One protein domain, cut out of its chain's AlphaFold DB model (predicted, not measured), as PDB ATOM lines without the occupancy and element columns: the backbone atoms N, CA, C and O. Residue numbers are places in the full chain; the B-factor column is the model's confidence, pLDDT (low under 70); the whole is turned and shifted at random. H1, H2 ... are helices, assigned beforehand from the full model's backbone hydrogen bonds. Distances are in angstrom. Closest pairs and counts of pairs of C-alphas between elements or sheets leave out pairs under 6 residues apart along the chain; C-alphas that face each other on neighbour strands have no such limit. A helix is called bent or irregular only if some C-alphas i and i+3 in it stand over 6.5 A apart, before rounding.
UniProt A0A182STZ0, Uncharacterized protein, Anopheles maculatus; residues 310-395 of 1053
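AT A GLANCE: This is residues 310 to 395 of the 1053 residues of an uncharacterized protein of Anopheles maculatus (UniProt A0A182STZ0). What shape does the printed part make? H1 lies in the core and covers one side of a rough ring in which H3, H4, H5 and H6 follow one another, H6 coming back to touch H3. H2 packs on the last part of H1, and the helices mostly cross each other. What is it made of? The 86 printed residues hold six named helices, H1 to H6 in chain order, and no named strand: the class is all helix. How large is it? It is compact, with a radius of gyration of the C-alphas of 12.5 A, and spans 33 by 33 by 25 A.

IN THESE COORDINATES: Where do the first helices run? H1 is residues 310 to 321, 16.0 A long, from C-alpha 310 at (28.298, 18.096, 192.686). H2 is residues 328 to 334, and H3 is residues 343 to 355, 18.7 A long. Where do the others run? H4 is residues 357 to 364, and it is irregular: C-alphas 361 and 364 are 7.5 A apart. H5 is residues 372 to 383, 16.5 A long; H6 is residues 385 to 391, ending with C-alpha 391 at (26.319, 24.197, 206.400).

HOW THE PARTS SIT: What touches H1, the hub? With residues 318 to 321 alone it touches H2, at a steep tilt of 67 degrees; the closest C-alphas, of Cys 318 and Ile 331, are 5.6 A apart. It touches H4, about perpendicular at 84 degrees, with the C-alphas of Cys 317 and Gln 363 closest at 5.9 A. It only just touches H3 and H5, each with 3 pairs of C-alphas within 8 A, the closest being Ile 319 and Lys 350 at 7.4 A, and Leu 312 and Leu 378 at 7.5 A. How do the others meet? H3 and H4 touch only at the corner, Leu 353 and Asn 360 having the closest C-alphas at 5.0 A. H4 touches H5, C-alphas 359 and 377 being closest at 6.5 A; H3 touches H6, C-alphas 345 and 390 being closest at 5.8 A. H2 and H6 are apart. What do the backbones show? Each O i to N i+4 pair is within hydrogen-bond range in H1, H2, H3, H5 and H6; H4 has 1 of 4, and 3 of 5 O i to N i+3 pairs.

THE WHOLE: How far does it reach, and is it cut? The two C-alphas farthest apart, of Ser 371 and Gly 395, are 37.4 A apart, and the printed part has no cut. Are the links long? No link is long; those from H3 to H4 and from H5 to H6 are tight. Where is confidence low? The mean pLDDT of the printed part is 79.9, and residues 323 to 326, 338 to 340, 388 to 389 and 391 to 395 are under 70.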
ATOM      1  N   GLU A 310      28.206  17.101 193.758       82.81
ATOM      2  CA  GLU A 310      28.298  18.096 192.686       82.81
ATOM      3  C   GLU A 310      28.465  19.522 193.208       82.81
ATOM      4  O   GLU A 310      29.274  20.272 192.668       82.81
ATOM      5  N   LEU A 311      27.739  19.914 194.261       84.81
ATOM      6  CA  LEU A 311      27.861  21.256 194.839       84.81
ATOM      7  C   LEU A 311      29.196  21.450 195.560       84.81
ATOM      8  O   LEU A 311      29.798  22.517 195.436       84.81
ATOM      9  N   LEU A 312      29.675  20.431 196.284       87.00
ATOM     10  CA  LEU A 312      30.993  20.471 196.916       87.00
ATOM     11  C   LEU A 312      32.095  20.559 195.859       87.00
ATOM     12  O   LEU A 312      32.956  21.430 195.957       87.00
ATOM     13  N   LEU A 313      32.027  19.729 194.815       87.56
ATOM     14  CA  LEU A 313      32.981  19.775 193.709       87.56
ATOM     15  C   LEU A 313      32.941  21.123 192.985       87.56
ATOM     16  O   LEU A 313      33.982  21.709 192.712       87.56
ATOM     17  N   TYR A 314      31.749  21.674 192.758       87.50
ATOM     18  CA  TYR A 314      31.589  22.993 192.157       87.50
ATOM     19  C   TYR A 314      32.190  24.109 193.028       87.50
ATOM     20  O   TYR A 314      32.825  25.019 192.494       87.50
ATOM     21  N   LEU A 315      32.067  24.035 194.361       88.06
ATOM     22  CA  LEU A 315      32.730  24.977 195.274       88.06
ATOM     23  C   LEU A 315      34.253  24.843 195.178       88.06
ATOM     24  O   LEU A 315      34.956  25.850 195.121       88.06
ATOM     25  N   ILE A 316      34.758  23.613 195.131       88.56
ATOM     26  CA  ILE A 316      36.182  23.323 194.964       88.56
ATOM     27  C   ILE A 316      36.699  23.927 193.641       88.56
ATOM     28  O   ILE A 316      37.720  24.618 193.649       88.56
ATOM     29  N   CYS A 317      35.958  23.780 192.536       86.31
ATOM     30  CA  CYS A 317      36.281  24.422 191.258       86.31
ATOM     31  C   CYS A 317      36.244  25.956 191.354       86.31
ATOM     32  O   CYS A 317      37.185  26.610 190.918       86.31
ATOM     33  N   CYS A 318      35.231  26.547 191.999       86.75
ATOM     34  CA  CYS A 318      35.165  28.002 192.208       86.75
ATOM     35  C   CYS A 318      36.350  28.527 193.041       86.75
ATOM     36  O   CYS A 318      36.843  29.627 192.800       86.75
ATOM     37  N   ILE A 319      36.812  27.757 194.034       86.31
ATOM     38  CA  ILE A 319      37.987  28.096 194.852       86.31
ATOM     39  C   ILE A 319      39.262  28.083 194.003       86.31
ATOM     40  O   ILE A 319      40.086  28.987 194.157       86.31
ATOM     41  N   ARG A 320      39.407  27.091 193.115       84.62
ATOM     42  CA  ARG A 320      40.518  26.986 192.160       84.62
ATOM     43  C   ARG A 320      40.490  28.127 191.143       84.62
ATOM     44  O   ARG A 320      41.494  28.800 190.963       84.62
ATOM     45  N   ASP A 321      39.348  28.389 190.519       81.75
ATOM     46  CA  ASP A 321      39.227  29.378 189.439       81.75
ATOM     47  C   ASP A 321      39.357  30.825 189.950       81.75
ATOM     48  O   ASP A 321      39.744  31.729 189.214       81.75
ATOM     49  N   ALA A 322      39.144  31.047 191.250       82.25
ATOM     50  CA  ALA A 322      39.438  32.311 191.927       82.25
ATOM     51  C   ALA A 322      40.940  32.527 192.248       82.25
ATOM     52  O   ALA A 322      41.280  33.481 192.967       82.25
ATOM     53  N   ALA A 323      41.841  31.658 191.767       64.00
ATOM     54  CA  ALA A 323      43.259  31.612 192.138       64.00
ATOM     55  C   ALA A 323      44.102  32.888 191.921       64.00
ATOM     56  O   ALA A 323      45.063  33.023 192.682       64.00
ATOM     57  N   PRO A 324      43.783  33.870 191.049       56.22
ATOM     58  CA  PRO A 324      44.579  35.099 191.020       56.22
ATOM     59  C   PRO A 324      44.298  36.032 192.215       56.22
ATOM     60  O   PRO A 324      45.178  36.774 192.631       56.22
ATOM     61  N   ALA A 325      43.094  35.990 192.810       60.50
ATOM     62  CA  ALA A 325      42.659  36.961 193.828       60.50
ATOM     63  C   ALA A 325      42.462  36.372 195.237       60.50
ATOM     64  O   ALA A 325      42.457  37.118 196.215       60.50
ATOM     65  N   LYS A 326      42.225  35.051 195.360       63.09
ATOM     66  CA  LYS A 326      41.947  34.303 196.616       63.09
ATOM     67  C   LYS A 326      40.884  34.919 197.549       63.09
ATOM     68  O   LYS A 326      40.691  34.423 198.665       63.09
ATOM     69  N   SER A 327      40.149  35.943 197.120       76.75
ATOM     70  CA  SER A 327      39.191  36.670 197.947       76.75
ATOM     71  C   SER A 327      37.836  35.962 197.966       76.75
ATOM     72  O   SER A 327      37.424  35.307 197.009       76.75
ATOM     73  N   THR A 328      37.104  36.094 199.070       80.25
ATOM     74  CA  THR A 328      35.746  35.542 199.189       80.25
ATOM     75  C   THR A 328      34.765  36.217 198.227       80.25
ATOM     76  O   THR A 328      33.782  35.596 197.842       80.25
ATOM     77  N   LYS A 329      35.051  37.454 197.786       81.12
ATOM     78  CA  LYS A 329      34.276  38.148 196.744       81.12
ATOM     79  C   LYS A 329      34.402  37.460 195.380       81.12
ATOM     80  O   LYS A 329      33.385  37.259 194.732       81.12
ATOM     81  N   ALA A 330      35.612  37.062 194.976       81.25
ATOM     82  CA  ALA A 330      35.833  36.380 193.697       81.25
ATOM     83  C   ALA A 330      35.138  35.008 193.647       81.25
ATOM     84  O   ALA A 330      34.471  34.684 192.672       81.25
ATOM     85  N   ILE A 331      35.215  34.239 194.737       84.81
ATOM     86  CA  ILE A 331      34.541  32.934 194.840       84.81
ATOM     87  C   ILE A 331      33.018  33.100 194.793       84.81
ATOM     88  O   ILE A 331      32.347  32.356 194.086       84.81
ATOM     89  N   ASN A 332      32.471  34.104 195.487       83.12
ATOM     90  CA  ASN A 332      31.036  34.393 195.435       83.12
ATOM     91  C   ASN A 332      30.573  34.864 194.048       83.12
ATOM     92  O   ASN A 332      29.446  34.573 193.674       83.12
ATOM     93  N   ALA A 333      31.421  35.557 193.280       82.81
ATOM     94  CA  ALA A 333      31.106  35.948 191.904       82.81
ATOM     95  C   ALA A 333      31.084  34.746 190.937       82.81
ATOM     96  O   ALA A 333      30.310  34.732 189.981       82.81
ATOM     97  N   LEU A 334      31.916  33.731 191.192       84.31
ATOM     98  CA  LEU A 334      31.942  32.482 190.422       84.31
ATOM     99  C   LEU A 334      30.821  31.515 190.821       84.31
ATOM    100  O   LEU A 334      30.397  30.691 190.012       84.31
ATOM    101  N   TRP A 335      30.314  31.625 192.049       86.94
ATOM    102  CA  TRP A 335      29.254  30.771 192.556       86.94
ATOM    103  C   TRP A 335      27.887  31.137 191.959       86.94
ATOM    104  O   TRP A 335      27.222  32.069 192.403       86.94
ATOM    105  N   ARG A 336      27.433  30.363 190.965       79.69
ATOM    106  CA  ARG A 336      26.144  30.577 190.271       79.69
ATOM    107  C   ARG A 336      24.998  29.685 190.763       79.69
ATOM    108  O   ARG A 336      23.989  29.538 190.076       79.69
ATOM    109  N   LYS A 337      25.149  29.025 191.915       79.88
ATOM    110  CA  LYS A 337      24.120  28.124 192.470       79.88
ATOM    111  C   LYS A 337      23.253  28.869 193.487       79.88
ATOM    112  O   LYS A 337      23.725  29.775 194.162       79.88
ATOM    113  N   LYS A 338      21.992  28.444 193.634       64.50
ATOM    114  CA  LYS A 338      21.012  29.069 194.546       64.50
ATOM    115  C   LYS A 338      21.394  28.983 196.038       64.50
ATOM    116  O   LYS A 338      20.916  29.787 196.828       64.50
ATOM    117  N   CYS A 339      22.250  28.036 196.433       68.19
ATOM    118  CA  CYS A 339      22.668  27.862 197.829       68.19
ATOM    119  C   CYS A 339      23.563  29.029 198.296       68.19
ATOM    120  O   CYS A 339      24.555  29.347 197.643       68.19
ATOM    121  N   VAL A 340      23.247  29.661 199.431       68.94
ATOM    122  CA  VAL A 340      24.018  30.803 199.957       68.94
ATOM    123  C   VAL A 340      25.337  30.337 200.570       68.94
ATOM    124  O   VAL A 340      25.364  29.552 201.520       68.94
ATOM    125  N   LEU A 341      26.451  30.878 200.072       76.56
ATOM    126  CA  LEU A 341      27.782  30.435 200.464       76.56
ATOM    127  C   LEU A 341      28.376  31.286 201.598       76.56
ATOM    128  O   LEU A 341      28.728  32.455 201.435       76.56
ATOM    129  N   LYS A 342      28.493  30.692 202.793       81.38
ATOM    130  CA  LYS A 342      29.017  31.378 203.986       81.38
ATOM    131  C   LYS A 342      30.542  31.513 203.921       81.38
ATOM    132  O   LYS A 342      31.252  30.546 203.659       81.38
ATOM    133  N   LYS A 343      31.071  32.675 204.324       83.19
ATOM    134  CA  LYS A 343      32.524  32.958 204.375       83.19
ATOM    135  C   LYS A 343      33.325  31.896 205.150       83.19
ATOM    136  O   LYS A 343      34.396  31.490 204.712       83.19
ATOM    137  N   LYS A 344      32.793  31.422 206.283       83.50
ATOM    138  CA  LYS A 344      33.431  30.382 207.113       83.50
ATOM    139  C   LYS A 344      33.544  29.030 206.397       83.50
ATOM    140  O   LYS A 344      34.561  28.367 206.542       83.50
ATOM    141  N   LEU A 345      32.544  28.665 205.591       84.69
ATOM    142  CA  LEU A 345      32.560  27.429 204.806       84.69
ATOM    143  C   LEU A 345      33.644  27.470 203.721       84.69
ATOM    144  O   LEU A 345      34.366  26.499 203.540       84.69
ATOM    145  N   ILE A 346      33.827  28.624 203.068       86.31
ATOM    146  CA  ILE A 346      34.914  28.831 202.094       86.31
ATOM    147  C   ILE A 346      36.276  28.596 202.748       86.31
ATOM    148  O   ILE A 346      37.123  27.914 202.178       86.31
ATOM    149  N   TYR A 347      36.502  29.171 203.933       87.38
ATOM    150  CA  TYR A 347      37.768  28.995 204.645       87.38
ATOM    151  C   TYR A 347      37.999  27.549 205.072       87.38
ATOM    152  O   TYR A 347      39.111  27.057 204.911       87.38
ATOM    153  N   TYR A 348      36.955  26.872 205.550       89.44
ATOM    154  CA  TYR A 348      37.019  25.455 205.886       89.44
ATOM    155  C   TYR A 348      37.443  24.606 204.684       89.44
ATOM    156  O   TYR A 348      38.452  23.910 204.754       89.44
ATOM    157  N   VAL A 349      36.742  24.728 203.551       87.56
ATOM    158  CA  VAL A 349      37.055  23.939 202.349       87.56
ATOM    159  C   VAL A 349      38.454  24.274 201.826       87.56
ATOM    160  O   VAL A 349      39.203  23.368 201.483       87.56
ATOM    161  N   LYS A 350      38.876  25.547 201.851       86.94
ATOM    162  CA  LYS A 350      40.261  25.932 201.519       86.94
ATOM    163  C   LYS A 350      41.298  25.256 202.418       86.94
ATOM    164  O   LYS A 350      42.321  24.797 201.918       86.94
ATOM    165  N   ALA A 351      41.055  25.214 203.728       86.38
ATOM    166  CA  ALA A 351      41.954  24.563 204.675       86.38
ATOM    167  C   ALA A 351      42.017  23.048 204.429       86.38
ATOM    168  O   ALA A 351      43.105  22.476 204.415       86.38
ATOM    169  N   ARG A 352      40.873  22.415 204.148       89.56
ATOM    170  CA  ARG A 352      40.789  20.977 203.863       89.56
ATOM    171  C   ARG A 352      41.420  20.586 202.532       89.56
ATOM    172  O   ARG A 352      42.129  19.590 202.502       89.56
ATOM    173  N   LEU A 353      41.282  21.394 201.479       87.31
ATOM    174  CA  LEU A 353      42.004  21.182 200.216       87.31
ATOM    175  C   LEU A 353      43.526  21.272 200.396       87.31
ATOM    176  O   LEU A 353      44.262  20.564 199.725       87.31
ATOM    177  N   LYS A 354      44.012  22.108 201.323       84.88
ATOM    178  CA  LYS A 354      45.446  22.178 201.644       84.88
ATOM    179  C   LYS A 354      45.921  20.977 202.474       84.88
ATOM    180  O   LYS A 354      47.060  20.558 202.323       84.88
ATOM    181  N   ALA A 355      45.073  20.469 203.367       86.56
ATOM    182  CA  ALA A 355      45.420  19.400 204.302       86.56
ATOM    183  C   ALA A 355      45.224  17.982 203.735       86.56
ATOM    184  O   ALA A 355      45.896  17.062 204.185       86.56
ATOM    185  N   ASN A 356      44.305  17.793 202.781       88.69
ATOM    186  CA  ASN A 356      43.981  16.492 202.200       88.69
ATOM    187  C   ASN A 356      44.396  16.434 200.710       88.69
ATOM    188  O   ASN A 356      43.697  17.010 199.867       88.69
ATOM    189  N   PRO A 357      45.500  15.741 200.365       85.31
ATOM    190  CA  PRO A 357      46.001  15.666 198.991       85.31
ATOM    191  C   PRO A 357      45.058  14.916 198.037       85.31
ATOM    192  O   PRO A 357      44.969  15.288 196.867       85.31
ATOM    193  N   GLU A 358      44.299  13.928 198.520       85.06
ATOM    194  CA  GLU A 358      43.324  13.182 197.707       85.06
ATOM    195  C   GLU A 358      42.147  14.074 197.297       85.06
ATOM    196  O   GLU A 358      41.755  14.115 196.131       85.06
ATOM    197  N   LEU A 359      41.631  14.874 198.236       85.25
ATOM    198  CA  LEU A 359      40.573  15.851 197.963       85.25
ATOM    199  C   LEU A 359      41.056  16.961 197.009       85.25
ATOM    200  O   LEU A 359      40.292  17.464 196.185       85.25
ATOM    201  N   ASN A 360      42.334  17.338 197.102       84.88
ATOM    202  CA  ASN A 360      42.968  18.327 196.229       84.88
ATOM    203  C   ASN A 360      43.132  17.814 194.783       84.88
ATOM    204  O   ASN A 360      42.938  18.578 193.841       84.88
ATOM    205  N   ALA A 361      43.424  16.523 194.590       83.69
ATOM    206  CA  ALA A 361      43.593  15.913 193.266       83.69
ATOM    207  C   ALA A 361      42.299  15.895 192.421       83.69
ATOM    208  O   ALA A 361      42.345  15.870 191.191       83.69
ATOM    209  N   ILE A 362      41.137  15.965 193.075       84.25
ATOM    210  CA  ILE A 362      39.804  15.897 192.455       84.25
ATOM    211  C   ILE A 362      39.402  17.213 191.741       84.25
ATOM    212  O   ILE A 362      38.476  17.233 190.929       84.25
ATOM    213  N   GLN A 363      40.131  18.313 191.964       77.44
ATOM    214  CA  GLN A 363      39.789  19.689 191.557       77.44
ATOM    215  C   GLN A 363      39.490  19.935 190.067       77.44
ATOM    216  O   GLN A 363      38.903  20.968 189.736       77.44
ATOM    217  N   ALA A 364      39.927  19.056 189.163       71.06
ATOM    218  CA  ALA A 364      39.837  19.239 187.711       71.06
ATOM    219  C   ALA A 364      38.791  18.356 187.011       71.06
ATOM    220  O   ALA A 364      38.688  18.398 185.786       71.06
ATOM    221  N   ARG A 365      38.025  17.552 187.754       75.62
ATOM    222  CA  ARG A 365      37.124  16.541 187.181       75.62
ATOM    223  C   ARG A 365      35.654  16.912 187.370       75.62
ATOM    224  O   ARG A 365      35.312  17.700 188.244       75.62
ATOM    225  N   TYR A 366      34.784  16.329 186.549       74.12
ATOM    226  CA  TYR A 366      33.333  16.320 186.771       74.12
ATOM    227  C   TYR A 366      32.949  15.120 187.644       74.12
ATOM    228  O   TYR A 366      33.633  14.100 187.590       74.12
ATOM    229  N   VAL A 367      31.842  15.200 188.399       71.50
ATOM    230  CA  VAL A 367      31.402  14.111 189.302       71.50
ATOM    231  C   VAL A 367      31.258  12.773 188.572       71.50
ATOM    232  O   VAL A 367      31.655  11.744 189.110       71.50
ATOM    233  N   ASN A 368      30.768  12.792 187.329       75.44
ATOM    234  CA  ASN A 368      30.577  11.590 186.507       75.44
ATOM    235  C   ASN A 368      31.897  10.924 186.074       75.44
ATOM    236  O   ASN A 368      31.882   9.777 185.645       75.44
ATOM    237  N   ASN A 369      33.027  11.625 186.212       82.31
ATOM    238  CA  ASN A 369      34.360  11.163 185.818       82.31
ATOM    239  C   ASN A 369      35.227  10.778 187.033       82.31
ATOM    240  O   ASN A 369      36.443  10.640 186.895       82.31
ATOM    241  N   LEU A 370      34.633  10.667 188.226       83.94
ATOM    242  CA  LEU A 370      35.326  10.254 189.448       83.94
ATOM    243  C   LEU A 370      35.234   8.743 189.644       83.94
ATOM    244  O   LEU A 370      34.184   8.135 189.422       83.94
ATOM    245  N   SER A 371      36.324   8.138 190.113       85.62
ATOM    246  CA  SER A 371      36.311   6.735 190.527       85.62
ATOM    247  C   SER A 371      35.462   6.539 191.792       85.62
ATOM    248  O   SER A 371      35.161   7.482 192.530       85.62
ATOM    249  N   LYS A 372      35.080   5.289 192.088       84.00
ATOM    250  CA  LYS A 372      34.273   4.967 193.279       84.00
ATOM    251  C   LYS A 372      34.965   5.383 194.588       84.00
ATOM    252  O   LYS A 372      34.271   5.789 195.515       84.00
ATOM    253  N   SER A 373      36.299   5.313 194.652       82.62
ATOM    254  CA  SER A 373      37.089   5.750 195.811       82.62
ATOM    255  C   SER A 373      37.145   7.275 195.934       82.62
ATOM    256  O   SER A 373      36.880   7.802 197.009       82.62
ATOM    257  N   GLU A 374      37.380   8.002 194.840       82.88
ATOM    258  CA  GLU A 374      37.402   9.478 194.825       82.88
ATOM    259  C   GLU A 374      36.047  10.085 195.215       82.88
ATOM    260  O   GLU A 374      35.955  11.097 195.912       82.88
ATOM    261  N   LEU A 375      34.964   9.433 194.796       84.38
ATOM    262  CA  LEU A 375      33.606   9.838 195.135       84.38
ATOM    263  C   LEU A 375      33.299   9.592 196.626       84.38
ATOM    264  O   LEU A 375      32.528  10.345 197.225       84.38
ATOM    265  N   GLU A 376      33.936   8.596 197.246       84.19
ATOM    266  CA  GLU A 376      33.845   8.358 198.690       84.19
ATOM    267  C   GLU A 376      34.625   9.403 199.500       84.19
ATOM    268  O   GLU A 376      34.143   9.815 200.550       84.19
ATOM    269  N   VAL A 377      35.740   9.934 198.982       86.44
ATOM    270  CA  VAL A 377      36.466  11.061 199.608       86.44
ATOM    271  C   VAL A 377      35.570  12.301 199.713       86.44
ATOM    272  O   VAL A 377      35.476  12.915 200.778       86.44
ATOM    273  N   LEU A 378      34.835  12.644 198.646       85.00
ATOM    274  CA  LEU A 378      33.856  13.742 198.682       85.00
ATOM    275  C   LEU A 378      32.720  13.470 199.681       85.00
ATOM    276  O   LEU A 378      32.332  14.366 200.432       85.00
ATOM    277  N   ARG A 379      32.193  12.239 199.716       82.94
ATOM    278  CA  ARG A 379      31.127  11.849 200.657       82.94
ATOM    279  C   ARG A 379      31.590  11.894 202.108       82.94
ATOM    280  O   ARG A 379      30.832  12.345 202.963       82.94
ATOM    281  N   HIS A 380      32.807  11.436 202.388       84.19
ATOM    282  CA  HIS A 380      33.411  11.507 203.713       84.19
ATOM    283  C   HIS A 380      33.486  12.961 204.186       84.19
ATOM    284  O   HIS A 380      33.101  13.275 205.310       84.19
ATOM    285  N   GLU A 381      33.883  13.868 203.298       86.00
ATOM    286  CA  GLU A 381      34.016  15.278 203.636       86.00
ATOM    287  C   GLU A 381      32.668  15.983 203.844       86.00
ATOM    288  O   GLU A 381      32.515  16.770 204.774       86.00
ATOM    289  N   LEU A 382      31.646  15.632 203.057       79.12
ATOM    290  CA  LEU A 382      30.266  16.072 203.303       79.12
ATOM    291  C   LEU A 382      29.714  15.580 204.651       79.12
ATOM    292  O   LEU A 382      28.861  16.245 205.239       79.12
ATOM    293  N   ARG A 383      30.185  14.424 205.136       75.19
ATOM    294  CA  ARG A 383      29.815  13.848 206.439       75.19
ATOM    295  C   ARG A 383      30.659  14.390 207.596       75.19
ATOM    296  O   ARG A 383      30.316  14.139 208.752       75.19
ATOM    297  N   ALA A 384      31.731  15.135 207.322       80.19
ATOM    298  CA  ALA A 384      32.596  15.681 208.358       80.19
ATOM    299  C   ALA A 384      31.813  16.636 209.272       80.19
ATOM    300  O   ALA A 384      31.112  17.541 208.809       80.19
ATOM    301  N   LYS A 385      31.951  16.458 210.592       70.38
ATOM    302  CA  LYS A 385      31.186  17.201 211.611       70.38
ATOM    303  C   LYS A 385      31.273  18.718 211.421       70.38
ATOM    304  O   LYS A 385      30.265  19.412 211.500       70.38
ATOM    305  N   GLU A 386      32.465  19.220 211.118       76.88
ATOM    306  CA  GLU A 386      32.744  20.645 210.916       76.88
ATOM    307  C   GLU A 386      32.075  21.191 209.645       76.88
ATOM    308  O   GLU A 386      31.483  22.272 209.671       76.88
ATOM    309  N   PHE A 387      32.102  20.427 208.545       78.75
ATOM    310  CA  PHE A 387      31.408  20.784 207.306       78.75
ATOM    311  C   PHE A 387      29.892  20.845 207.528       78.75
ATOM    312  O   PHE A 387      29.237  21.829 207.165       78.75
ATOM    313  N   VAL A 388      29.335  19.830 208.193       68.50
ATOM    314  CA  VAL A 388      27.914  19.773 208.555       68.50
ATOM    315  C   VAL A 388      27.538  20.957 209.456       68.50
ATOM    316  O   VAL A 388      26.542  21.631 209.210       68.50
ATOM    317  N   GLU A 389      28.342  21.292 210.466       67.12
ATOM    318  CA  GLU A 389      28.078  22.436 211.350       67.12
ATOM    319  C   GLU A 389      28.098  23.792 210.631       67.12
ATOM    320  O   GLU A 389      27.290  24.671 210.941       67.12
ATOM    321  N   LEU A 390      28.985  23.972 209.653       71.25
ATOM    322  CA  LEU A 390      29.078  25.209 208.876       71.25
ATOM    323  C   LEU A 390      27.928  25.363 207.873       71.25
ATOM    324  O   LEU A 390      27.477  26.488 207.603       71.25
ATOM    325  N   THR A 391      27.436  24.245 207.348       67.06
ATOM    326  CA  THR A 391      26.319  24.197 206.400       67.06
ATOM    327  C   THR A 391      24.951  24.221 207.084       67.06
ATOM    328  O   THR A 391      23.995  24.677 206.461       67.06
ATOM    329  N   ARG A 392      24.854  23.875 208.379       63.34
ATOM    330  CA  ARG A 392      23.616  23.979 209.178       63.34
ATOM    331  C   ARG A 392      22.995  25.383 209.136       63.34
ATOM    332  O   ARG A 392      23.682  26.408 209.246       63.34
ATOM    333  N   THR A 393      21.675  25.421 209.008       58.72
ATOM    334  CA  THR A 393      20.834  26.624 208.883       58.72
ATOM    335  C   THR A 393      20.109  27.000 210.180       58.72
ATOM    336  O   THR A 393      19.376  27.986 210.185       58.72
ATOM    337  N   THR A 394      20.362  26.291 211.291       64.88
ATOM    338  CA  THR A 394      19.632  26.492 212.552       64.88
ATOM    339  C   THR A 394      19.674  27.941 213.035       64.88
ATOM    340  O   THR A 394      20.729  28.585 213.111       64.88
ATOM    341  N   GLY A 395      18.498  28.469 213.377       67.56
ATOM    342  CA  GLY A 395      18.346  29.847 213.836       67.56
ATOM    343  C   GLY A 395      19.155  30.117 215.111       67.56
ATOM    344  O   GLY A 395      19.165  29.311 216.043       67.56
TER     345      GLY A 395